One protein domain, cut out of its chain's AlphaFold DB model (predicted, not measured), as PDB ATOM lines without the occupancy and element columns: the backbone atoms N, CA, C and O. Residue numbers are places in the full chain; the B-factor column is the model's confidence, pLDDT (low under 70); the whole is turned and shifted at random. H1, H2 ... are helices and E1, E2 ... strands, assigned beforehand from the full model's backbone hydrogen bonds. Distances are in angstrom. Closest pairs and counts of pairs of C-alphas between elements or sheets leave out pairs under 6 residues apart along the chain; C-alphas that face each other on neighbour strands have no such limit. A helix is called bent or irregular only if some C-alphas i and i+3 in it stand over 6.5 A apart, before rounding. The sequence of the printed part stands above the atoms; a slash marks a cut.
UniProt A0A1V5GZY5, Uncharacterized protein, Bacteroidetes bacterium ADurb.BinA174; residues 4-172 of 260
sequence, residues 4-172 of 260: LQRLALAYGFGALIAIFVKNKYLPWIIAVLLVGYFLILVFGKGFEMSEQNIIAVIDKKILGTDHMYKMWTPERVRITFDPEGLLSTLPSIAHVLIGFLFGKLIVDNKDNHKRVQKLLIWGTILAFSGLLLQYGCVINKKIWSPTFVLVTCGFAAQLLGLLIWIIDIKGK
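AT A GLANCE: This is residues 4 to 172 of the 260 residues of an uncharacterized protein of Bacteroidetes bacterium ADurb.BinA174 (UniProt A0A1V5GZY5). Four long helices, H2, H4, H5 and H6, make an up-and-down bundle, each running against the one before it in the chain, with H4 in the middle and H5 and H6 closely paired side by side. H1 crosses H4 on the outside, and a small head of the short helix H3 and the strand hairpin E1 and E2 lies beyond one end of the bundle. The 169 printed residues hold six named helices and two named strands, in the order H1 H2 H3 E1 E2 H4 H5 H6, with an antiparallel sheet of order E1 - E2. The class is mostly helix, and the whole is compact, with a radius of gyration of the C-alphas of 17.8 A and spans of 53 by 36 by 27 A.

HOW THE PARTS SIT: H1, residues 4 to 20, touches the hub H4, residues 89 to 108, at a steep tilt of 54 degrees, the closest C-alphas being those of Ala 10 and Ile 93, 4.6 A apart. H2, residues 23 to 43, touches residues 90 to 98 of H4, at a shallow tilt of 25 degrees, opposite ways; the closest C-alphas are those of Ile 30 and Ala 94, 5.0 A. H3, residues 54 to 63, touches no helix but is near H2, the closest C-alphas being those of Leu 41 and Ile 54, 7.0 A. E1, residues 70 to 72, and E2, residues 78 to 80, form a hairpin, with N 71 and O 79 within hydrogen-bond range at 2.9 A. H5, residues 112 to 133, forms a helical hairpin with H4, their closest C-alphas being those of Ile 106 and Arg 115, 5.7 A. H6, residues 146 to 169, forms another with H5 at a shallow tilt of 21 degrees, where the C-alphas of Gly 123 and Gly 154 are closest, 3.8 A. H6 also touches H4, with residues 146 to 157 alone; the closest C-alphas are those of His 95 and Val 149, 5.7 A. H2 and H5 are apart. Every O i to N i+4 pair is within hydrogen-bond range in H1, H3, H4, H5 and H6, and 15 of 17 in H2.

IN THESE COORDINATES: H1 begins with C-alpha 4 at (-27.377, -21.366, 13.749) and is 24.1 A long. H2 is 31.0 A long and irregular, with C-alphas 24 and 27 7.0 A apart; H3 is 13.8 A. H4, 28.5 A, begins with C-alpha 89 at (-32.941, -24.578, 23.617). H5 is 31.0 A and H6 33.2 A, ending with C-alpha 169 at (-10.287, 2.764, 31.879).

THE WHOLE: The two C-alphas farthest apart, those of Val 77 and Asp 111, are 54.4 A apart. The printed part has no cut, and the link from H5 to H6, residues 134 to 145, is long. Mean pLDDT of the printed part is 90.0; residues 71 to 74 and residue 76 are under 70.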
ATOM      1  N   LEU A   4     -26.717 -22.565  14.270       86.06
ATOM      2  CA  LEU A   4     -27.377 -21.366  13.749       86.06
ATOM      3  C   LEU A   4     -28.886 -21.393  14.001       86.06
ATOM      4  O   LEU A   4     -29.454 -20.377  14.390       86.06
ATOM      5  N   GLN A   5     -29.528 -22.553  13.849       88.88
ATOM      6  CA  GLN A   5     -30.954 -22.711  14.131       88.88
ATOM      7  C   GLN A   5     -31.244 -22.507  15.621       88.88
ATOM      8  O   GLN A   5     -32.162 -21.765  15.969       88.88
ATOM      9  N   ARG A   6     -30.423 -23.088  16.510       89.19
ATOM     10  CA  ARG A   6     -30.562 -22.853  17.955       89.19
ATOM     11  C   ARG A   6     -30.376 -21.376  18.299       89.19
ATOM     12  O   ARG A   6     -31.154 -20.842  19.084       89.19
ATOM     13  N   LEU A   7     -29.368 -20.716  17.724       88.69
ATOM     14  CA  LEU A   7     -29.138 -19.283  17.937       88.69
ATOM     15  C   LEU A   7     -30.341 -18.448  17.495       88.69
ATOM     16  O   LEU A   7     -30.759 -17.570  18.245       88.69
ATOM     17  N   ALA A   8     -30.931 -18.754  16.336       90.62
ATOM     18  CA  ALA A   8     -32.120 -18.067  15.841       90.62
ATOM     19  C   ALA A   8     -33.313 -18.221  16.799       90.62
ATOM     20  O   ALA A   8     -33.949 -17.228  17.147       90.62
ATOM     21  N   LEU A   9     -33.581 -19.437  17.288       93.12
ATOM     22  CA  LEU A   9     -34.662 -19.688  18.248       93.12
ATOM     23  C   LEU A   9     -34.402 -19.005  19.596       93.12
ATOM     24  O   LEU A   9     -35.269 -18.299  20.111       93.12
ATOM     25  N   ALA A  10     -33.205 -19.177  20.160       93.69
ATOM     26  CA  ALA A  10     -32.852 -18.603  21.455       93.69
ATOM     27  C   ALA A  10     -32.893 -17.068  21.428       93.69
ATOM     28  O   ALA A  10     -33.424 -16.451  22.353       93.69
ATOM     29  N   TYR A  11     -32.374 -16.458  20.359       92.12
ATOM     30  CA  TYR A  11     -32.444 -15.015  20.151       92.12
ATOM     31  C   TYR A  11     -33.881 -14.548  19.914       92.12
ATOM     32  O   TYR A  11     -34.311 -13.599  20.561       92.12
ATOM     33  N   GLY A  12     -34.641 -15.227  19.050       94.38
ATOM     34  CA  GLY A  12     -36.024 -14.869  18.730       94.38
ATOM     35  C   GLY A  12     -36.927 -14.871  19.963       94.38
ATOM     36  O   GLY A  12     -37.531 -13.850  20.290       94.38
ATOM     37  N   PHE A  13     -36.963 -15.978  20.709       94.56
ATOM     38  CA  PHE A  13     -37.740 -16.050  21.950       94.56
ATOM     39  C   PHE A  13     -37.199 -15.108  23.028       94.56
ATOM     40  O   PHE A  13     -37.984 -14.442  23.702       94.56
ATOM     41  N   GLY A  14     -35.875 -15.002  23.173       93.69
ATOM     42  CA  GLY A  14     -35.253 -14.080  24.123       93.69
ATOM     43  C   GLY A  14     -35.625 -12.618  23.858       93.69
ATOM     44  O   GLY A  14     -35.980 -11.899  24.791       93.69
ATOM     45  N   ALA A  15     -35.612 -12.190  22.594       92.81
ATOM     46  CA  ALA A  15     -35.987 -10.841  22.181       92.81
ATOM     47  C   ALA A  15     -37.476 -10.564  22.424       92.81
ATOM     48  O   ALA A  15     -37.812  -9.529  22.995       92.81
ATOM     49  N   LEU A  16     -38.363 -11.501  22.067       94.69
ATOM     50  CA  LEU A  16     -39.799 -11.375  22.341       94.69
ATOM     51  C   LEU A  16     -40.059 -11.213  23.845       94.69
ATOM     52  O   LEU A  16     -40.743 -10.277  24.256       94.69
ATOM     53  N   ILE A  17     -39.461 -12.068  24.677       94.06
ATOM     54  CA  ILE A  17     -39.592 -11.976  26.137       94.06
ATOM     55  C   ILE A  17     -39.072 -10.621  26.638       94.06
ATOM     56  O   ILE A  17     -39.745  -9.972  27.433       94.06
ATOM     57  N   ALA A  18     -37.911 -10.166  26.161       91.62
ATOM     58  CA  ALA A  18     -37.320  -8.898  26.582       91.62
ATOM     59  C   ALA A  18     -38.154  -7.663  26.185       91.62
ATOM     60  O   ALA A  18     -38.124  -6.660  26.898       91.62
ATOM     61  N   ILE A  19     -38.896  -7.727  25.073       92.12
ATOM     62  CA  ILE A  19     -39.763  -6.638  24.599       92.12
ATOM     63  C   ILE A  19     -41.098  -6.622  25.352       92.12
ATOM     64  O   ILE A  19     -41.539  -5.564  25.800       92.12
ATOM     65  N   PHE A  20     -41.749  -7.778  25.501       94.12
ATOM     66  CA  PHE A  20     -43.097  -7.851  26.075       94.12
ATOM     67  C   PHE A  20     -43.110  -7.867  27.606       94.12
ATOM     68  O   PHE A  20     -44.075  -7.414  28.227       94.12
ATOM     69  N   VAL A  21     -42.058  -8.381  28.245       93.06
ATOM     70  CA  VAL A  21     -42.019  -8.549  29.698       93.06
ATOM     71  C   VAL A  21     -41.266  -7.400  30.358       93.06
ATOM     72  O   VAL A  21     -40.145  -7.052  29.996       93.06
ATOM     73  N   LYS A  22     -41.853  -6.835  31.420       89.44
ATOM     74  CA  LYS A  22     -41.172  -5.819  32.232       89.44
ATOM     75  C   LYS A  22     -39.878  -6.387  32.818       89.44
ATOM     76  O   LYS A  22     -39.887  -7.438  33.454       89.44
ATOM     77  N   ASN A  23     -38.804  -5.604  32.738       87.75
ATOM     78  CA  ASN A  23     -37.459  -5.971  33.200       87.75
ATOM     79  C   ASN A  23     -37.388  -6.580  34.614       87.75
ATOM     80  O   ASN A  23     -36.542  -7.429  34.870       87.75
ATOM     81  N   LYS A  24     -38.285  -6.177  35.525       88.88
ATOM     82  CA  LYS A  24     -38.354  -6.717  36.893       88.88
ATOM     83  C   LYS A  24     -38.711  -8.210  36.965       88.88
ATOM     84  O   LYS A  24     -38.385  -8.854  37.953       88.88
ATOM     85  N   TYR A  25     -39.367  -8.760  35.941       93.50
ATOM     86  CA  TYR A  25     -39.770 -10.169  35.888       93.50
ATOM     87  C   TYR A  25     -38.774 -11.055  35.124       93.50
ATOM     88  O   TYR A  25     -38.864 -12.275  35.215       93.50
ATOM     89  N   LEU A  26     -37.800 -10.479  34.410       93.69
ATOM     90  CA  LEU A  26     -36.819 -11.257  33.644       93.69
ATOM     91  C   LEU A  26     -35.985 -12.220  34.511       93.69
ATOM     92  O   LEU A  26     -35.847 -13.374  34.104       93.69
ATOM     93  N   PRO A  27     -35.489 -11.837  35.709       94.81
ATOM     94  CA  PRO A  27     -34.783 -12.780  36.582       94.81
ATOM     95  C   PRO A  27     -35.650 -13.973  37.001       94.81
ATOM     96  O   PRO A  27     -35.156 -15.094  37.074       94.81
ATOM     97  N   TRP A  28     -36.952 -13.751  37.213       95.25
ATOM     98  CA  TRP A  28     -37.899 -14.814  37.550       95.25
ATOM     99  C   TRP A  28     -38.126 -15.767  36.379       95.25
ATOM    100  O   TRP A  28     -38.114 -16.977  36.577       95.25
ATOM    101  N   ILE A  29     -38.253 -15.250  35.154       95.25
ATOM    102  CA  ILE A  29     -38.360 -16.091  33.952       95.25
ATOM    103  C   ILE A  29     -37.096 -16.932  33.767       95.25
ATOM    104  O   ILE A  29     -37.195 -18.129  33.513       95.25
ATOM    105  N   ILE A  30     -35.914 -16.335  33.941       96.19
ATOM    106  CA  ILE A  30     -34.637 -17.062  33.894       96.19
ATOM    107  C   ILE A  30     -34.633 -18.182  34.940       96.19
ATOM    108  O   ILE A  30     -34.324 -19.321  34.605       96.19
ATOM    109  N   ALA A  31     -35.014 -17.884  36.186       95.38
ATOM    110  CA  ALA A  31     -35.072 -18.881  37.251       95.38
ATOM    111  C   ALA A  31     -36.045 -20.023  36.916       95.38
ATOM    112  O   ALA A  31     -35.678 -21.185  37.058       95.38
ATOM    113  N   VAL A  32     -37.240 -19.716  36.404       96.31
ATOM    114  CA  VAL A  32     -38.230 -20.726  35.994       96.31
ATOM    115  C   VAL A  32     -37.713 -21.582  34.840       96.31
ATOM    116  O   VAL A  32     -37.848 -22.801  34.892       96.31
ATOM    117  N   LEU A  33     -37.077 -20.987  33.827       95.31
ATOM    118  CA  LEU A  33     -36.491 -21.735  32.711       95.31
ATOM    119  C   LEU A  33     -35.382 -22.680  33.190       95.31
ATOM    120  O   LEU A  33     -35.346 -23.835  32.780       95.31
ATOM    121  N   LEU A  34     -34.496 -22.209  34.069       95.56
ATOM    122  CA  LEU A  34     -33.366 -22.996  34.561       95.56
ATOM    123  C   LEU A  34     -33.801 -24.094  35.541       95.56
ATOM    124  O   LEU A  34     -33.388 -25.241  35.385       95.56
ATOM    125  N   VAL A  35     -34.645 -23.770  36.522       94.62
ATOM    126  CA  VAL A  35     -35.140 -24.733  37.521       94.62
ATOM    127  C   VAL A  35     -36.127 -25.709  36.888       94.62
ATOM    128  O   VAL A  35     -36.023 -26.910  37.111       94.62
ATOM    129  N   GLY A  36     -37.044 -25.229  36.046       93.38
ATOM    130  CA  GLY A  36     -37.975 -26.086  35.313       93.38
ATOM    131  C   GLY A  36     -37.239 -27.073  34.410       93.38
ATOM    132  O   GLY A  36     -37.526 -28.267  34.443       93.38
ATOM    133  N   TYR A  37     -36.224 -26.606  33.676       93.25
ATOM    134  CA  TYR A  37     -35.385 -27.494  32.874       93.25
ATOM    135  C   TYR A  37     -34.581 -28.477  33.732       93.25
ATOM    136  O   TYR A  37     -34.492 -29.651  33.384       93.25
ATOM    137  N   PHE A  38     -34.046 -28.045  34.878       92.88
ATOM    138  CA  PHE A  38     -33.378 -28.950  35.815       92.88
ATOM    139  C   PHE A  38     -34.301 -30.089  36.271       92.88
ATOM    140  O   PHE A  38     -33.895 -31.247  36.224       92.88
ATOM    141  N   LEU A  39     -35.547 -29.790  36.644       92.50
ATOM    142  CA  LEU A  39     -36.518 -30.816  37.038       92.50
ATOM    143  C   LEU A  39     -36.810 -31.786  35.887       92.50
ATOM    144  O   LEU A  39     -36.822 -32.996  36.103       92.50
ATOM    145  N   ILE A  40     -36.962 -31.281  34.659       91.62
ATOM    146  CA  ILE A  40     -37.123 -32.127  33.464       91.62
ATOM    147  C   ILE A  40     -35.929 -33.079  33.306       91.62
ATOM    148  O   ILE A  40     -36.125 -34.264  33.041       91.62
ATOM    149  N   LEU A  41     -34.700 -32.594  33.509       90.06
ATOM    150  CA  LEU A  41     -33.507 -33.440  33.446       90.06
ATOM    151  C   LEU A  41     -33.486 -34.496  34.556       90.06
ATOM    152  O   LEU A  41     -33.165 -35.649  34.276       90.06
ATOM    153  N   VAL A  42     -33.832 -34.135  35.791       88.81
ATOM    154  CA  VAL A  42     -33.822 -35.069  36.929       88.81
ATOM    155  C   VAL A  42     -34.843 -36.191  36.729       88.81
ATOM    156  O   VAL A  42     -34.487 -37.363  36.824       88.81
ATOM    157  N   PHE A  43     -36.092 -35.860  36.393       88.94
ATOM    158  CA  PHE A  43     -37.148 -36.865  36.211       88.94
ATOM    159  C   PHE A  43     -37.040 -37.628  34.885       88.94
ATOM    160  O   PHE A  43     -37.576 -38.726  34.752       88.94
ATOM    161  N   GLY A  44     -36.342 -37.062  33.903       86.06
ATOM    162  CA  GLY A  44     -36.220 -37.597  32.552       86.06
ATOM    163  C   GLY A  44     -34.910 -38.328  32.250       86.06
ATOM    164  O   GLY A  44     -34.558 -38.460  31.078       86.06
ATOM    165  N   LYS A  45     -34.138 -38.739  33.268       85.12
ATOM    166  CA  LYS A  45     -32.791 -39.333  33.097       85.12
ATOM    167  C   LYS A  45     -31.865 -38.480  32.212       85.12
ATOM    168  O   LYS A  45     -31.027 -38.986  31.469       85.12
ATOM    169  N   GLY A  46     -32.011 -37.159  32.278       81.00
ATOM    170  CA  GLY A  46     -31.350 -36.193  31.400       81.00
ATOM    171  C   GLY A  46     -29.826 -36.142  31.535       81.00
ATOM    172  O   GLY A  46     -29.150 -35.614  30.652       81.00
ATOM    173  N   PHE A  47     -29.273 -36.707  32.609       82.06
ATOM    174  CA  PHE A  47     -27.831 -36.803  32.843       82.06
ATOM    175  C   PHE A  47     -27.201 -38.080  32.271       82.06
ATOM    176  O   PHE A  47     -25.983 -38.130  32.108       82.06
ATOM    177  N   GLU A  48     -28.004 -39.089  31.931       81.25
ATOM    178  CA  GLU A  48     -27.511 -40.331  31.340       81.25
ATOM    179  C   GLU A  48     -27.280 -40.152  29.837       81.25
ATOM    180  O   GLU A  48     -28.128 -39.634  29.105       81.25
ATOM    181  N   MET A  49     -26.130 -40.608  29.345       71.94
ATOM    182  CA  MET A  49     -25.834 -40.637  27.913       71.94
ATOM    183  C   MET A  49     -26.473 -41.882  27.277       71.94
ATOM    184  O   MET A  49     -25.794 -42.827  26.894       71.94
ATOM    185  N   SER A  50     -27.804 -41.885  27.205       73.19
ATOM    186  CA  SER A  50     -28.624 -43.002  26.723       73.19
ATOM    187  C   SER A  50     -29.702 -42.516  25.752       73.19
ATOM    188  O   SER A  50     -30.106 -41.355  25.799       73.19
ATOM    189  N   GLU A  51     -30.223 -43.402  24.898       70.94
ATOM    190  CA  GLU A  51     -31.410 -43.101  24.077       70.94
ATOM    191  C   GLU A  51     -32.667 -42.841  24.920       70.94
ATOM    192  O   GLU A  51     -33.609 -42.216  24.442       70.94
ATOM    193  N   GLN A  52     -32.674 -43.286  26.181       75.94
ATOM    194  CA  GLN A  52     -33.748 -43.001  27.137       75.94
ATOM    195  C   GLN A  52     -33.680 -41.585  27.724       75.94
ATOM    196  O   GLN A  52     -34.567 -41.200  28.482       75.94
ATOM    197  N   ASN A  53     -32.641 -40.811  27.402       83.56
ATOM    198  CA  ASN A  53     -32.515 -39.434  27.856       83.56
ATOM    199  C   ASN A  53     -33.684 -38.597  27.319       83.56
ATOM    200  O   ASN A  53     -33.926 -38.571  26.112       83.56
ATOM    201  N   ILE A  54     -34.377 -37.876  28.200       85.19
ATOM    202  CA  ILE A  54     -35.543 -37.052  27.848       85.19
ATOM    203  C   ILE A  54     -35.288 -36.076  26.696       85.19
ATOM    204  O   ILE A  54     -36.187 -35.850  25.887       85.19
ATOM    205  N   ILE A  55     -34.066 -35.548  26.577       83.19
ATOM    206  CA  ILE A  55     -33.670 -34.682  25.461       83.19
ATOM    207  C   ILE A  55     -33.742 -35.472  24.155       83.19
ATOM    208  O   ILE A  55     -34.439 -35.067  23.231       83.19
ATOM    209  N   ALA A  56     -33.093 -36.638  24.105       81.00
ATOM    210  CA  ALA A  56     -33.108 -37.495  22.925       81.00
ATOM    211  C   ALA A  56     -34.522 -37.968  22.581       81.00
ATOM    212  O   ALA A  56     -34.890 -37.958  21.412       81.00
ATOM    213  N   VAL A  57     -35.331 -38.338  23.578       83.38
ATOM    214  CA  VAL A  57     -36.709 -38.808  23.374       83.38
ATOM    215  C   VAL A  57     -37.588 -37.715  22.763       83.38
ATOM    216  O   VAL A  57     -38.277 -37.963  21.769       83.38
ATOM    217  N   ILE A  58     -37.565 -36.507  23.332       82.88
ATOM    218  CA  ILE A  58     -38.386 -35.390  22.852       82.88
ATOM    219  C   ILE A  58     -37.896 -34.916  21.485       82.88
ATOM    220  O   ILE A  58     -38.701 -34.781  20.561       82.88
ATOM    221  N   ASP A  59     -36.589 -34.729  21.319       82.00
ATOM    222  CA  ASP A  59     -36.031 -34.258  20.054       82.00
ATOM    223  C   ASP A  59     -36.240 -35.290  18.934       82.00
ATOM    224  O   ASP A  59     -36.588 -34.906  17.820       82.00
ATOM    225  N   LYS A  60     -36.158 -36.597  19.224       83.06
ATOM    226  CA  LYS A  60     -36.460 -37.675  18.261       83.06
ATOM    227  C   LYS A  60     -37.924 -37.678  17.850       83.06
ATOM    228  O   LYS A  60     -38.217 -37.918  16.682       83.06
ATOM    229  N   LYS A  61     -38.838 -37.386  18.778       83.44
ATOM    230  CA  LYS A  61     -40.274 -37.303  18.487       83.44
ATOM    231  C   LYS A  61     -40.624 -36.098  17.610       83.44
ATOM    232  O   LYS A  61     -41.533 -36.205  16.795       83.44
ATOM    233  N   ILE A  62     -39.929 -34.971  17.779       82.62
ATOM    234  CA  ILE A  62     -40.248 -33.724  17.065       82.62
ATOM    235  C   ILE A  62     -39.472 -33.598  15.746       82.62
ATOM    236  O   ILE A  62     -40.059 -33.259  14.725       82.62
ATOM    237  N   LEU A  63     -38.161 -33.849  15.757       79.00
ATOM    238  CA  LEU A  63     -37.280 -33.670  14.595       79.00
ATOM    239  C   LEU A  63     -37.177 -34.936  13.726       79.00
ATOM    240  O   LEU A  63     -36.795 -34.859  12.557       79.00
ATOM    241  N   GLY A  64     -37.508 -36.099  14.289       78.50
ATOM    242  CA  GLY A  64     -37.260 -37.396  13.666       78.50
ATOM    243  C   GLY A  64     -35.790 -37.824  13.765       78.50
ATOM    244  O   GLY A  64     -34.877 -37.008  13.901       78.50
ATOM    245  N   THR A  65     -35.540 -39.131  13.674       75.19
ATOM    246  CA  THR A  65     -34.189 -39.714  13.797       75.19
ATOM    247  C   THR A  65     -33.215 -39.264  12.718       75.19
ATOM    248  O   THR A  65     -32.010 -39.224  12.965       75.19
ATOM    249  N   ASP A  66     -33.719 -38.939  11.529       74.12
ATOM    250  CA  ASP A  66     -32.885 -38.646  10.361       74.12
ATOM    251  C   ASP A  66     -32.319 -37.222  10.375       74.12
ATOM    252  O   ASP A  66     -31.286 -36.963   9.762       74.12
ATOM    253  N   HIS A  67     -32.929 -36.318  11.146       70.69
ATOM    254  CA  HIS A  67     -32.486 -34.927  11.295       70.69
ATOM    255  C   HIS A  67     -31.692 -34.673  12.585       70.69
ATOM    256  O   HIS A  67     -31.288 -33.534  12.865       70.69
ATOM    257  N   MET A  68     -31.472 -35.718  13.383       75.44
ATOM    258  CA  MET A  68     -30.716 -35.654  14.627       75.44
ATOM    259  C   MET A  68     -29.251 -36.029  14.432       75.44
ATOM    260  O   MET A  68     -28.886 -36.888  13.625       75.44
ATOM    261  N   TYR A  69     -28.394 -35.404  15.238       74.00
ATOM    262  CA  TYR A  69     -26.985 -35.755  15.284       74.00
ATOM    263  C   TYR A  69     -26.785 -37.162  15.869       74.00
ATOM    264  O   TYR A  69     -27.437 -37.564  16.835       74.00
ATOM    265  N   LYS A  70     -25.861 -37.922  15.275       77.50
ATOM    266  CA  LYS A  70     -25.483 -39.259  15.749       77.50
ATOM    267  C   LYS A  70     -24.104 -39.164  16.382       77.50
ATOM    268  O   LYS A  70     -23.133 -38.894  15.674       77.50
ATOM    269  N   MET A  71     -24.016 -39.388  17.688       68.94
ATOM    270  CA  MET A  71     -22.750 -39.350  18.417       68.94
ATOM    271  C   MET A  71     -22.300 -40.747  18.831       68.94
ATOM    272  O   MET A  71     -23.104 -41.667  18.952       68.94
ATOM    273  N   TRP A  72     -21.000 -40.877  19.068       68.44
ATOM    274  CA  TRP A  72     -20.402 -42.069  19.653       68.44
ATOM    275  C   TRP A  72     -20.250 -41.872  21.160       68.44
ATOM    276  O   TRP A  72     -19.744 -40.832  21.598       68.44
ATOM    277  N   THR A  73     -20.694 -42.851  21.943       69.62
ATOM    278  CA  THR A  73     -20.409 -42.915  23.380       69.62
ATOM    279  C   THR A  73     -18.953 -43.340  23.619       69.62
ATOM    280  O   THR A  73     -18.299 -43.838  22.693       69.62
ATOM    281  N   PRO A  74     -18.409 -43.155  24.836       68.12
ATOM    282  CA  PRO A  74     -17.094 -43.687  25.201       68.12
ATOM    283  C   PRO A  74     -16.965 -45.199  24.953       68.12
ATOM    284  O   PRO A  74     -15.895 -45.658  24.556       68.12
ATOM    285  N   GLU A  75     -18.061 -45.955  25.075       70.81
ATOM    286  CA  GLU A  75     -18.126 -47.395  24.777       70.81
ATOM    287  C   GLU A  75     -18.237 -47.713  23.272       70.81
ATOM    288  O   GLU A  75     -18.464 -48.859  22.894       70.81
ATOM    289  N   ARG A  76     -18.076 -46.713  22.393       68.12
ATOM    290  CA  ARG A  76     -18.220 -46.827  20.929       68.12
ATOM    291  C   ARG A  76     -19.598 -47.318  20.481       68.12
ATOM    292  O   ARG A  76     -19.724 -47.906  19.409       68.12
ATOM    293  N   VAL A  77     -20.645 -47.011  21.239       71.38
ATOM    294  CA  VAL A  77     -22.027 -47.216  20.795       71.38
ATOM    295  C   VAL A  77     -22.506 -45.953  20.087       71.38
ATOM    296  O   VAL A  77     -22.273 -44.834  20.551       71.38
ATOM    297  N   ARG A  78     -23.150 -46.111  18.928       70.44
ATOM    298  CA  ARG A  78     -23.718 -44.984  18.183       70.44
ATOM    299  C   ARG A  78     -25.106 -44.676  18.734       70.44
ATOM    300  O   ARG A  78     -26.010 -45.482  18.561       70.44
ATOM    301  N   ILE A  79     -25.267 -43.509  19.345       74.56
ATOM    302  CA  ILE A  79     -26.549 -43.029  19.872       74.56
ATOM    303  C   ILE A  79     -27.043 -41.822  19.072       74.56
ATOM    304  O   ILE A  79     -26.255 -40.984  18.615       74.56
ATOM    305  N   THR A  80     -28.359 -41.719  18.911       74.44
ATOM    306  CA  THR A  80     -29.003 -40.541  18.319       74.44
ATOM    307  C   THR A  80     -29.276 -39.525  19.422       74.44
ATOM    308  O   THR A  80     -30.214 -39.677  20.199       74.44
ATOM    309  N   PHE A  81     -28.433 -38.501  19.514       77.69
ATOM    310  CA  PHE A  81     -28.551 -37.444  20.512       77.69
ATOM    311  C   PHE A  81     -28.086 -36.132  19.893       77.69
ATOM    312  O   PHE A  81     -26.957 -36.039  19.402       77.69
ATOM    313  N   ASP A  82     -28.941 -35.116  19.957       76.69
ATOM    314  CA  ASP A  82     -28.671 -33.796  19.408       76.69
ATOM    315  C   ASP A  82     -28.337 -32.797  20.528       76.69
ATOM    316  O   ASP A  82     -29.231 -32.386  21.267       76.69
ATOM    317  N   PRO A  83     -27.065 -32.377  20.673       74.19
ATOM    318  CA  PRO A  83     -26.666 -31.395  21.682       74.19
ATOM    319  C   PRO A  83     -27.301 -30.014  21.515       74.19
ATOM    320  O   PRO A  83     -27.138 -29.142  22.370       74.19
ATOM    321  N   GLU A  84     -27.928 -29.774  20.369       75.88
ATOM    322  CA  GLU A  84     -28.497 -28.488  19.999       75.88
ATOM    323  C   GLU A  84     -29.968 -28.623  19.633       75.88
ATOM    324  O   GLU A  84     -30.486 -27.769  18.925       75.88
ATOM    325  N   GLY A  85     -30.632 -29.683  20.099       79.88
ATOM    326  CA  GLY A  85     -32.046 -29.922  19.858       79.88
ATOM    327  C   GLY A  85     -32.976 -28.957  20.603       79.88
ATOM    328  O   GLY A  85     -32.554 -28.045  21.329       79.88
ATOM    329  N   LEU A  86     -34.280 -29.129  20.397       84.69
ATOM    330  CA  LEU A  86     -35.300 -28.165  20.810       84.69
ATOM    331  C   LEU A  86     -35.411 -28.075  22.328       84.69
ATOM    332  O   LEU A  86     -35.461 -26.968  22.869       84.69
ATOM    333  N   LEU A  87     -35.382 -29.209  23.034       85.19
ATOM    334  CA  LEU A  87     -35.536 -29.201  24.490       85.19
ATOM    335  C   LEU A  87     -34.375 -28.461  25.180       85.19
ATOM    336  O   LEU A  87     -34.595 -27.643  26.075       85.19
ATOM    337  N   SER A  88     -33.148 -28.665  24.692       86.94
ATOM    338  CA  SER A  88     -31.942 -27.973  25.177       86.94
ATOM    339  C   SER A  88     -31.901 -26.476  24.817       86.94
ATOM    340  O   SER A  88     -31.069 -25.725  25.331       86.94
ATOM    341  N   THR A  89     -32.824 -26.001  23.973       90.00
ATOM    342  CA  THR A  89     -32.941 -24.578  23.617       90.00
ATOM    343  C   THR A  89     -33.572 -23.754  24.747       90.00
ATOM    344  O   THR A  89     -33.268 -22.568  24.871       90.00
ATOM    345  N   LEU A  90     -34.364 -24.366  25.636       92.31
ATOM    346  CA  LEU A  90     -34.957 -23.695  26.805       92.31
ATOM    347  C   LEU A  90     -33.912 -22.997  27.703       92.31
ATOM    348  O   LEU A  90     -33.999 -21.778  27.892       92.31
ATOM    349  N   PRO A  91     -32.878 -23.692  28.214       93.38
ATOM    350  CA  PRO A  91     -31.822 -23.042  28.988       93.38
ATOM    351  C   PRO A  91     -30.949 -22.117  28.117       93.38
ATOM    352  O   PRO A  91     -30.338 -21.184  28.636       93.38
ATOM    353  N   SER A  92     -30.918 -22.295  26.790       93.19
ATOM    354  CA  SER A  92     -30.266 -21.342  25.880       93.19
ATOM    355  C   SER A  92     -31.000 -20.000  25.809       93.19
ATOM    356  O   SER A  92     -30.338 -18.968  25.709       93.19
ATOM    357  N   ILE A  93     -32.333 -19.973  25.910       95.56
ATOM    358  CA  ILE A  93     -33.105 -18.723  26.016       95.56
ATOM    359  C   ILE A  93     -32.740 -18.004  27.319       95.56
ATOM    360  O   ILE A  93     -32.444 -16.810  27.303       95.56
ATOM    361  N   ALA A  94     -32.672 -18.734  28.437       96.25
ATOM    362  CA  ALA A  94     -32.219 -18.177  29.713       96.25
ATOM    363  C   ALA A  94     -30.803 -17.578  29.609       96.25
ATOM    364  O   ALA A  94     -30.562 -16.476  30.099       96.25
ATOM    365  N   HIS A  95     -29.894 -18.250  28.897       96.19
ATOM    366  CA  HIS A  95     -28.538 -17.770  28.611       96.19
ATOM    367  C   HIS A  95     -28.548 -16.403  27.896       96.19
ATOM    368  O   HIS A  95     -27.834 -15.482  28.299       96.19
ATOM    369  N   VAL A  96     -29.399 -16.240  26.874       96.44
ATOM    370  CA  VAL A  96     -29.576 -14.967  26.147       96.44
ATOM    371  C   VAL A  96     -30.157 -13.885  27.057       96.44
ATOM    372  O   VAL A  96     -29.656 -12.760  27.062       96.44
ATOM    373  N   LEU A  97     -31.170 -14.210  27.865       96.75
ATOM    374  CA  LEU A  97     -31.800 -13.257  28.785       96.75
ATOM    375  C   LEU A  97     -30.833 -12.761  29.872       96.75
ATOM    376  O   LEU A  97     -30.842 -11.574  30.197       96.75
ATOM    377  N   ILE A  98     -29.960 -13.626  30.401       97.19
ATOM    378  CA  ILE A  98     -28.893 -13.209  31.327       97.19
ATOM    379  C   ILE A  98     -27.940 -12.231  30.626       97.19
ATOM    380  O   ILE A  98     -27.618 -11.177  31.178       97.19
ATOM    381  N   GLY A  99     -27.532 -12.536  29.390       96.56
ATOM    382  CA  GLY A  99     -26.720 -11.631  28.572       96.56
ATOM    383  C   GLY A  99     -27.396 -10.276  28.340       96.56
ATOM    384  O   GLY A  99     -26.756  -9.233  28.480       96.56
ATOM    385  N   PHE A 100     -28.702 -10.271  28.071       96.19
ATOM    386  CA  PHE A 100     -29.500  -9.053  27.939       96.19
ATOM    387  C   PHE A 100     -29.501  -8.218  29.228       96.19
ATOM    388  O   PHE A 100     -29.290  -7.006  29.167       96.19
ATOM    389  N   LEU A 101     -29.667  -8.844  30.400       96.25
ATOM    390  CA  LEU A 101     -29.605  -8.147  31.691       96.25
ATOM    391  C   LEU A 101     -28.235  -7.499  31.933       96.25
ATOM    392  O   LEU A 101     -28.176  -6.364  32.411       96.25
ATOM    393  N   PHE A 102     -27.138  -8.167  31.561       96.81
ATOM    394  CA  PHE A 102     -25.801  -7.571  31.616       96.81
ATOM    395  C   PHE A 102     -25.618  -6.425  30.619       96.81
ATOM    396  O   PHE A 102     -25.052  -5.391  30.977       96.81
ATOM    397  N   GLY A 103     -26.134  -6.560  29.397       95.44
ATOM    398  CA  GLY A 103     -26.143  -5.478  28.410       95.44
ATOM    399  C   GLY A 103     -26.889  -4.250  28.930       95.44
ATOM    400  O   GLY A 103     -26.362  -3.137  28.902       95.44
ATOM    401  N   LYS A 104     -28.073  -4.458  29.511       94.12
ATOM    402  CA  LYS A 104     -28.846  -3.402  30.166       94.12
ATOM    403  C   LYS A 104     -28.073  -2.760  31.320       94.12
ATOM    404  O   LYS A 104     -28.012  -1.540  31.408       94.12
ATOM    405  N   LEU A 105     -27.435  -3.559  32.174       95.38
ATOM    406  CA  LEU A 105     -26.607  -3.064  33.275       95.38
ATOM    407  C   LEU A 105     -25.490  -2.137  32.773       95.38
ATOM    408  O   LEU A 105     -25.210  -1.122  33.411       95.38
ATOM    409  N   ILE A 106     -24.880  -2.433  31.626       96.12
ATOM    410  CA  ILE A 106     -23.872  -1.564  31.007       96.12
ATOM    411  C   ILE A 106     -24.502  -0.258  30.507       96.12
ATOM    412  O   ILE A 106     -23.946   0.816  30.746       96.12
ATOM    413  N   VAL A 107     -25.659  -0.324  29.845       94.75
ATOM    414  CA  VAL A 107     -26.362   0.858  29.314       94.75
ATOM    415  C   VAL A 107     -26.833   1.790  30.437       94.75
ATOM    416  O   VAL A 107     -26.608   2.997  30.362       94.75
ATOM    417  N   ASP A 108     -27.403   1.240  31.510       94.06
ATOM    418  CA  ASP A 108     -27.976   2.004  32.626       94.06
ATOM    419  C   ASP A 108     -26.912   2.715  33.483       94.06
ATOM    420  O   ASP A 108     -27.205   3.685  34.184       94.06
ATOM    421  N   ASN A 109     -25.661   2.244  33.466       93.69
ATOM    422  CA  ASN A 109     -24.574   2.827  34.250       93.69
ATOM    423  C   ASN A 109     -23.627   3.585  33.322       93.69
ATOM    424  O   ASN A 109     -22.946   2.969  32.518       93.69
ATOM    425  N   LYS A 110     -23.547   4.915  33.441       91.62
ATOM    426  CA  LYS A 110     -22.661   5.736  32.588       91.62
ATOM    427  C   LYS A 110     -21.182   5.665  32.983       91.62
ATOM    428  O   LYS A 110     -20.315   5.833  32.137       91.62
ATOM    429  N   ASP A 111     -20.905   5.415  34.260       95.56
ATOM    430  CA  ASP A 111     -19.549   5.334  34.803       95.56
ATOM    431  C   ASP A 111     -18.946   3.936  34.584       95.56
ATOM    432  O   ASP A 111     -19.487   2.926  35.049       95.56
ATOM    433  N   ASN A 112     -17.798   3.887  33.900       94.19
ATOM    434  CA  ASN A 112     -17.082   2.651  33.602       94.19
ATOM    435  C   ASN A 112     -16.590   1.930  34.864       94.19
ATOM    436  O   ASN A 112     -16.625   0.701  34.889       94.19
ATOM    437  N   HIS A 113     -16.213   2.637  35.933       95.62
ATOM    438  CA  HIS A 113     -15.819   1.979  37.184       95.62
ATOM    439  C   HIS A 113     -16.998   1.219  37.799       95.62
ATOM    440  O   HIS A 113     -16.862   0.052  38.171       95.62
ATOM    441  N   LYS A 114     -18.189   1.834  37.810       96.00
ATOM    442  CA  LYS A 114     -19.426   1.183  38.273       96.00
ATOM    443  C   LYS A 114     -19.831   0.006  37.390       96.00
ATOM    444  O   LYS A 114     -20.280  -1.009  37.922       96.00
ATOM    445  N   ARG A 115     -19.665   0.107  36.063       96.81
ATOM    446  CA  ARG A 115     -19.904  -1.015  35.131       96.81
ATOM    447  C   ARG A 115     -19.034  -2.212  35.485       96.81
ATOM    448  O   ARG A 115     -19.565  -3.299  35.693       96.81
ATOM    449  N   VAL A 116     -17.722  -1.998  35.597       97.69
ATOM    450  CA  VAL A 116     -16.749  -3.050  35.925       97.69
ATOM    451  C   VAL A 116     -17.073  -3.677  37.276       97.69
ATOM    452  O   VAL A 116     -17.196  -4.895  37.362       97.69
ATOM    453  N   GLN A 117     -17.290  -2.861  38.310       97.69
ATOM    454  CA  GLN A 117     -17.630  -3.347  39.648       97.69
ATOM    455  C   GLN A 117     -18.873  -4.245  39.620       97.69
ATOM    456  O   GLN A 117     -18.845  -5.365  40.126       97.69
ATOM    457  N   LYS A 118     -19.961  -3.784  38.997       97.38
ATOM    458  CA  LYS A 118     -21.211  -4.547  38.926       97.38
ATOM    459  C   LYS A 118     -21.077  -5.820  38.086       97.38
ATOM    460  O   LYS A 118     -21.619  -6.845  38.489       97.38
ATOM    461  N   LEU A 119     -20.359  -5.778  36.961       97.88
ATOM    462  CA  LEU A 119     -20.086  -6.955  36.128       97.88
ATOM    463  C   LEU A 119     -19.291  -8.014  36.895       97.88
ATOM    464  O   LEU A 119     -19.644  -9.188  36.846       97.88
ATOM    465  N   LEU A 120     -18.268  -7.602  37.649       98.12
ATOM    466  CA  LEU A 120     -17.477  -8.514  38.470       98.12
ATOM    467  C   LEU A 120     -18.297  -9.094  39.624       98.12
ATOM    468  O   LEU A 120     -18.232 -10.298  39.846       98.12
ATOM    469  N   ILE A 121     -19.103  -8.288  40.324       98.06
ATOM    470  CA  ILE A 121     -19.948  -8.771  41.430       98.06
ATOM    471  C   ILE A 121     -20.977  -9.781  40.916       98.06
ATOM    472  O   ILE A 121     -20.982 -10.932  41.348       98.06
ATOM    473  N   TRP A 122     -21.820  -9.387  39.959       97.94
ATOM    474  CA  TRP A 122     -22.880 -10.261  39.448       97.94
ATOM    475  C   TRP A 122     -22.324 -11.452  38.668       97.94
ATOM    476  O   TRP A 122     -22.852 -12.557  38.783       97.94
ATOM    477  N   GLY A 123     -21.230 -11.259  37.928       98.00
ATOM    478  CA  GLY A 123     -20.520 -12.345  37.263       98.00
ATOM    479  C   GLY A 123     -19.962 -13.366  38.256       98.00
ATOM    480  O   GLY A 123     -20.126 -14.563  38.044       98.00
ATOM    481  N   THR A 124     -19.399 -12.913  39.380       98.38
ATOM    482  CA  THR A 124     -18.927 -13.803  40.458       98.38
ATOM    483  C   THR A 124     -20.077 -14.543  41.123       98.38
ATOM    484  O   THR A 124     -19.975 -15.750  41.311       98.38
ATOM    485  N   ILE A 125     -21.189 -13.862  41.416       98.12
ATOM    486  CA  ILE A 125     -22.381 -14.501  41.990       98.12
ATOM    487  C   ILE A 125     -22.884 -15.615  41.065       98.12
ATOM    488  O   ILE A 125     -23.114 -16.727  41.536       98.12
ATOM    489  N   LEU A 126     -23.010 -15.362  39.758       97.56
ATOM    490  CA  LEU A 126     -23.454 -16.376  38.794       97.56
ATOM    491  C   LEU A 126     -22.452 -17.525  38.649       97.56
ATOM    492  O   LEU A 126     -22.856 -18.685  38.722       97.56
ATOM    493  N   ALA A 127     -21.162 -17.219  38.485       97.75
ATOM    494  CA  ALA A 127     -20.121 -18.235  38.345       97.75
ATOM    495  C   ALA A 127     -20.064 -19.137  39.581       97.75
ATOM    496  O   ALA A 127     -20.103 -20.360  39.460       97.75
ATOM    497  N   PHE A 128     -20.048 -18.539  40.772       97.75
ATOM    498  CA  PHE A 128     -20.007 -19.272  42.030       97.75
ATOM    499  C   PHE A 128     -21.290 -20.069  42.267       97.75
ATOM    500  O   PHE A 128     -21.212 -21.237  42.628       97.75
ATOM    501  N   SER A 129     -22.464 -19.501  41.976       96.75
ATOM    502  CA  SER A 129     -23.736 -20.234  42.066       96.75
ATOM    503  C   SER A 129     -23.751 -21.445  41.136       96.75
ATOM    504  O   SER A 129     -24.147 -22.527  41.549       96.75
ATOM    505  N   GLY A 130     -23.281 -21.298  39.894       96.31
ATOM    506  CA  GLY A 130     -23.188 -22.409  38.948       96.31
ATOM    507  C   GLY A 130     -22.195 -23.491  39.386       96.31
ATOM    508  O   GLY A 130     -22.500 -24.675  39.262       96.31
ATOM    509  N   LEU A 131     -21.047 -23.096  39.947       96.38
ATOM    510  CA  LEU A 131     -20.047 -24.017  40.503       96.38
ATOM    511  C   LEU A 131     -20.536 -24.713  41.779       96.38
ATOM    512  O   LEU A 131     -20.231 -25.882  41.977       96.38
ATOM    513  N   LEU A 132     -21.311 -24.051  42.636       96.00
ATOM    514  CA  LEU A 132     -21.919 -24.691  43.805       96.00
ATOM    515  C   LEU A 132     -23.042 -25.646  43.399       96.00
ATOM    516  O   LEU A 132     -23.122 -26.770  43.883       96.00
ATOM    517  N   LEU A 133     -23.900 -25.237  42.469       94.69
ATOM    518  CA  LEU A 133     -24.991 -26.082  41.988       94.69
ATOM    519  C   LEU A 133     -24.488 -27.283  41.170       94.69
ATOM    520  O   LEU A 133     -25.260 -28.215  40.940       94.69
ATOM    521  N   GLN A 134     -23.209 -27.306  40.765       94.06
ATOM    522  CA  GLN A 134     -22.636 -28.410  39.991       94.06
ATOM    523  C   GLN A 134     -22.711 -29.762  40.713       94.06
ATOM    524  O   GLN A 134     -22.774 -30.793  40.051       94.06
ATOM    525  N   TYR A 135     -22.747 -29.754  42.053       90.38
ATOM    526  CA  TYR A 135     -22.894 -30.965  42.863       90.38
ATOM    527  C   TYR A 135     -24.271 -31.631  42.696       90.38
ATOM    528  O   TYR A 135     -24.376 -32.840  42.860       90.38
ATOM    529  N   GLY A 136     -25.314 -30.865  42.349       88.50
ATOM    530  CA  GLY A 136     -26.650 -31.393  42.041       88.50
ATOM    531  C   GLY A 136     -26.946 -31.489  40.541       88.50
ATOM    532  O   GLY A 136     -27.702 -32.352  40.107       88.50
ATOM    533  N   CYS A 137     -26.344 -30.617  39.732       91.75
ATOM    534  CA  CYS A 137     -26.505 -30.582  38.283       91.75
ATOM    535  C   CYS A 137     -25.139 -30.419  37.614       91.75
ATOM    536  O   CYS A 137     -24.641 -29.301  37.490       91.75
ATOM    537  N   VAL A 138     -24.542 -31.506  37.131       92.44
ATOM    538  CA  VAL A 138     -23.193 -31.470  36.540       92.44
ATOM    539  C   VAL A 138     -23.114 -30.470  35.381       92.44
ATOM    540  O   VAL A 138     -24.000 -30.426  34.524       92.44
ATOM    541  N   ILE A 139     -22.028 -29.691  35.339       93.75
ATOM    542  CA  ILE A 139     -21.748 -28.754  34.246       93.75
ATOM    543  C   ILE A 139     -21.554 -29.551  32.958       93.75
ATOM    544  O   ILE A 139     -20.533 -30.205  32.747       93.75
ATOM    545  N   ASN A 140     -22.544 -29.484  32.076       91.69
ATOM    546  CA  ASN A 140     -22.550 -30.248  30.842       91.69
ATOM    547  C   ASN A 140     -23.084 -29.407  29.676       91.69
ATOM    548  O   ASN A 140     -24.243 -28.987  29.649       91.69
ATOM    549  N   LYS A 141     -22.210 -29.189  28.687       88.56
ATOM    550  CA  LYS A 141     -22.523 -28.460  27.451       88.56
ATOM    551  C   LYS A 141     -23.472 -29.241  26.540       88.56
ATOM    552  O   LYS A 141     -24.299 -28.620  25.883       88.56
ATOM    553  N   LYS A 142     -23.365 -30.574  26.481       86.25
ATOM    554  CA  LYS A 142     -24.160 -31.401  25.554       86.25
ATOM    555  C   LYS A 142     -25.652 -31.336  25.865       86.25
ATOM    556  O   LYS A 142     -26.452 -31.365  24.949       86.25
ATOM    557  N   ILE A 143     -26.003 -31.221  27.140       88.31
ATOM    558  CA  ILE A 143     -27.394 -31.079  27.595       88.31
ATOM    559  C   ILE A 143     -27.770 -29.619  27.865       88.31
ATOM    560  O   ILE A 143     -28.850 -29.353  28.379       88.31
ATOM    561  N   TRP A 144     -26.854 -28.680  27.605       92.56
ATOM    562  CA  TRP A 144     -26.986 -27.267  27.955       92.56
ATOM    563  C   TRP A 144     -27.472 -27.045  29.400       92.56
ATOM    564  O   TRP A 144     -28.437 -26.330  29.658       92.56
ATOM    565  N   SER A 145     -26.820 -27.724  30.352       94.00
ATOM    566  CA  SER A 145     -27.246 -27.755  31.758       94.00
ATOM    567  C   SER A 145     -27.404 -26.348  32.370       94.00
ATOM    568  O   SER A 145     -26.658 -25.431  32.010       94.00
ATOM    569  N   PRO A 146     -28.305 -26.160  33.347       95.31
ATOM    570  CA  PRO A 146     -28.456 -24.881  34.037       95.31
ATOM    571  C   PRO A 146     -27.168 -24.362  34.683       95.31
ATOM    572  O   PRO A 146     -26.873 -23.170  34.617       95.31
ATOM    573  N   THR A 147     -26.357 -25.252  35.252       95.88
ATOM    574  CA  THR A 147     -25.055 -24.901  35.835       95.88
ATOM    575  C   THR A 147     -24.059 -24.455  34.781       95.88
ATOM    576  O   THR A 147     -23.365 -23.465  34.999       95.88
ATOM    577  N   PHE A 148     -24.048 -25.092  33.604       96.56
ATOM    578  CA  PHE A 148     -23.278 -24.606  32.458       96.56
ATOM    579  C   PHE A 148     -23.657 -23.165  32.104       96.56
ATOM    580  O   PHE A 148     -22.759 -22.336  32.014       96.56
ATOM    581  N   VAL A 149     -24.953 -22.845  32.001       97.19
ATOM    582  CA  VAL A 149     -25.424 -21.477  31.712       97.19
ATOM    583  C   VAL A 149     -24.910 -20.474  32.747       97.19
ATOM    584  O   VAL A 149     -24.318 -19.462  32.377       97.19
ATOM    585  N   LEU A 150     -25.092 -20.757  34.041       97.62
ATOM    586  CA  LEU A 150     -24.672 -19.856  35.121       97.62
ATOM    587  C   LEU A 150     -23.156 -19.620  35.119       97.62
ATOM    588  O   LEU A 150     -22.711 -18.471  35.174       97.62
ATOM    589  N   VAL A 151     -22.367 -20.693  34.999       97.81
ATOM    590  CA  VAL A 151     -20.901 -20.619  34.994       97.81
ATOM    591  C   VAL A 151     -20.395 -19.829  33.791       97.81
ATOM    592  O   VAL A 151     -19.585 -18.913  33.955       97.81
ATOM    593  N   THR A 152     -20.886 -20.122  32.586       97.56
ATOM    594  CA  THR A 152     -20.416 -19.429  31.380       97.56
ATOM    595  C   THR A 152     -20.869 -17.977  31.333       97.56
ATOM    596  O   THR A 152     -20.070 -17.124  30.956       97.56
ATOM    597  N   CYS A 153     -22.100 -17.663  31.756       97.88
ATOM    598  CA  CYS A 153     -22.549 -16.275  31.881       97.88
ATOM    599  C   CYS A 153     -21.709 -15.505  32.902       97.88
ATOM    600  O   CYS A 153     -21.335 -14.361  32.646       97.88
ATOM    601  N   GLY A 154     -21.400 -16.127  34.043       97.94
ATOM    602  CA  GLY A 154     -20.594 -15.521  35.096       97.94
ATOM    603  C   GLY A 154     -19.184 -15.178  34.624       97.94
ATOM    604  O   GLY A 154     -18.766 -14.020  34.711       97.94
ATOM    605  N   PHE A 155     -18.482 -16.148  34.030       98.25
ATOM    606  CA  PHE A 155     -17.147 -15.918  33.473       98.25
ATOM    607  C   PHE A 155     -17.155 -14.947  32.290       98.25
ATOM    608  O   PHE A 155     -16.258 -14.110  32.188       98.25
ATOM    609  N   ALA A 156     -18.171 -14.990  31.423       97.69
ATOM    610  CA  ALA A 156     -18.301 -14.030  30.330       97.69
ATOM    611  C   ALA A 156     -18.491 -12.594  30.848       97.69
ATOM    612  O   ALA A 156     -17.852 -11.675  30.339       97.69
ATOM    613  N   ALA A 157     -19.311 -12.393  31.885       98.06
ATOM    614  CA  ALA A 157     -19.507 -11.085  32.508       98.06
ATOM    615  C   ALA A 157     -18.227 -10.568  33.180       98.06
ATOM    616  O   ALA A 157     -17.886  -9.394  33.033       98.06
ATOM    617  N   GLN A 158     -17.484 -11.440  33.867       98.25
ATOM    618  CA  GLN A 158     -16.197 -11.085  34.465       98.25
ATOM    619  C   GLN A 158     -15.156 -10.716  33.405       98.25
ATOM    620  O   GLN A 158     -14.486  -9.690  33.538       98.25
ATOM    621  N   LEU A 159     -15.050 -11.507  32.331       97.81
ATOM    622  CA  LEU A 159     -14.168 -11.210  31.206       97.81
ATOM    623  C   LEU A 159     -14.546  -9.876  30.558       97.81
ATOM    624  O   LEU A 159     -13.671  -9.054  30.307       97.81
ATOM    625  N   LEU A 160     -15.837  -9.617  30.347       97.00
ATOM    626  CA  LEU A 160     -16.313  -8.341  29.815       97.00
ATOM    627  C   LEU A 160     -15.954  -7.169  30.740       97.00
ATOM    628  O   LEU A 160     -15.471  -6.144  30.265       97.00
ATOM    629  N   GLY A 161     -16.119  -7.328  32.056       97.44
ATOM    630  CA  GLY A 161     -15.685  -6.339  33.046       97.44
ATOM    631  C   GLY A 161     -14.176  -6.081  32.990       97.44
ATOM    632  O   GLY A 161     -13.744  -4.928  32.986       97.44
ATOM    633  N   LEU A 162     -13.366  -7.134  32.869       97.19
ATOM    634  CA  LEU A 162     -11.917  -7.019  32.710       97.19
ATOM    635  C   LEU A 162     -11.545  -6.283  31.414       97.19
ATOM    636  O   LEU A 162     -10.673  -5.415  31.430       97.19
ATOM    637  N   LEU A 163     -12.223  -6.584  30.304       96.00
ATOM    638  CA  LEU A 163     -12.003  -5.926  29.016       96.00
ATOM    639  C   LEU A 163     -12.336  -4.432  29.077       96.00
ATOM    640  O   LEU A 163     -11.512  -3.626  28.649       96.00
ATOM    641  N   ILE A 164     -13.471  -4.053  29.676       96.12
ATOM    642  CA  ILE A 164     -13.836  -2.641  29.895       96.12
ATOM    643  C   ILE A 164     -12.761  -1.942  30.740       96.12
ATOM    644  O   ILE A 164     -12.326  -0.837  30.423       96.12
ATOM    645  N   TRP A 165     -12.253  -2.593  31.787       97.31
ATOM    646  CA  TRP A 165     -11.190  -2.010  32.607       97.31
ATOM    647  C   TRP A 165      -9.870  -1.813  31.843       97.31
ATOM    648  O   TRP A 165      -9.244  -0.757  31.950       97.31
ATOM    649  N   ILE A 166      -9.436  -2.792  31.048       96.62
ATOM    650  CA  ILE A 166      -8.184  -2.698  30.274       96.62
ATOM    651  C   ILE A 166      -8.299  -1.654  29.153       96.62
ATOM    652  O   ILE A 166      -7.369  -0.870  28.937       96.62
ATOM    653  N   ILE A 167      -9.416  -1.656  28.429       95.31
ATOM    654  CA  ILE A 167      -9.590  -0.900  27.184       95.31
ATOM    655  C   ILE A 167     -10.101   0.514  27.467       95.31
ATOM    656  O   ILE A 167      -9.520   1.479  26.963       95.31
ATOM    657  N   ASP A 168     -11.156   0.645  28.273       94.56
ATOM    658  CA  ASP A 168     -11.871   1.912  28.457       94.56
ATOM    659  C   ASP A 168     -11.349   2.725  29.644       94.56
ATOM    660  O   ASP A 168     -11.374   3.950  29.585       94.56
ATOM    661  N   ILE A 169     -10.849   2.072  30.701       95.50
ATOM    662  CA  ILE A 169     -10.287   2.764  31.879       95.50
ATOM    663  C   ILE A 169      -8.770   2.931  31.739       95.50
ATOM    664  O   ILE A 169      -8.254   4.038  31.862       95.50
ATOM    665  N   LYS A 170      -8.032   1.849  31.454       95.62
ATOM    666  CA  LYS A 170      -6.563   1.896  31.302       95.62
ATOM    667  C   LYS A 170      -6.082   2.367  29.928       95.62
ATOM    668  O   LYS A 170      -4.879   2.535  29.744       95.62
ATOM    669  N   GLY A 171      -6.979   2.522  28.952       93.50
ATOM    670  CA  GLY A 171      -6.640   3.015  27.613       93.50
ATOM    671  C   GLY A 171      -5.748   2.083  26.779       93.50
ATOM    672  O   GLY A 171      -5.226   2.501  25.745       93.50
ATOM    673  N   LYS A 172      -5.555   0.816  27.178       93.25
ATOM    674  CA  LYS A 172      -4.664  -0.124  26.476       93.25
ATOM    675  C   LYS A 172      -5.357  -0.718  25.251       93.25
ATOM    676  O   LYS A 172      -5.878  -1.830  25.307       93.25
TER     677      LYS A 172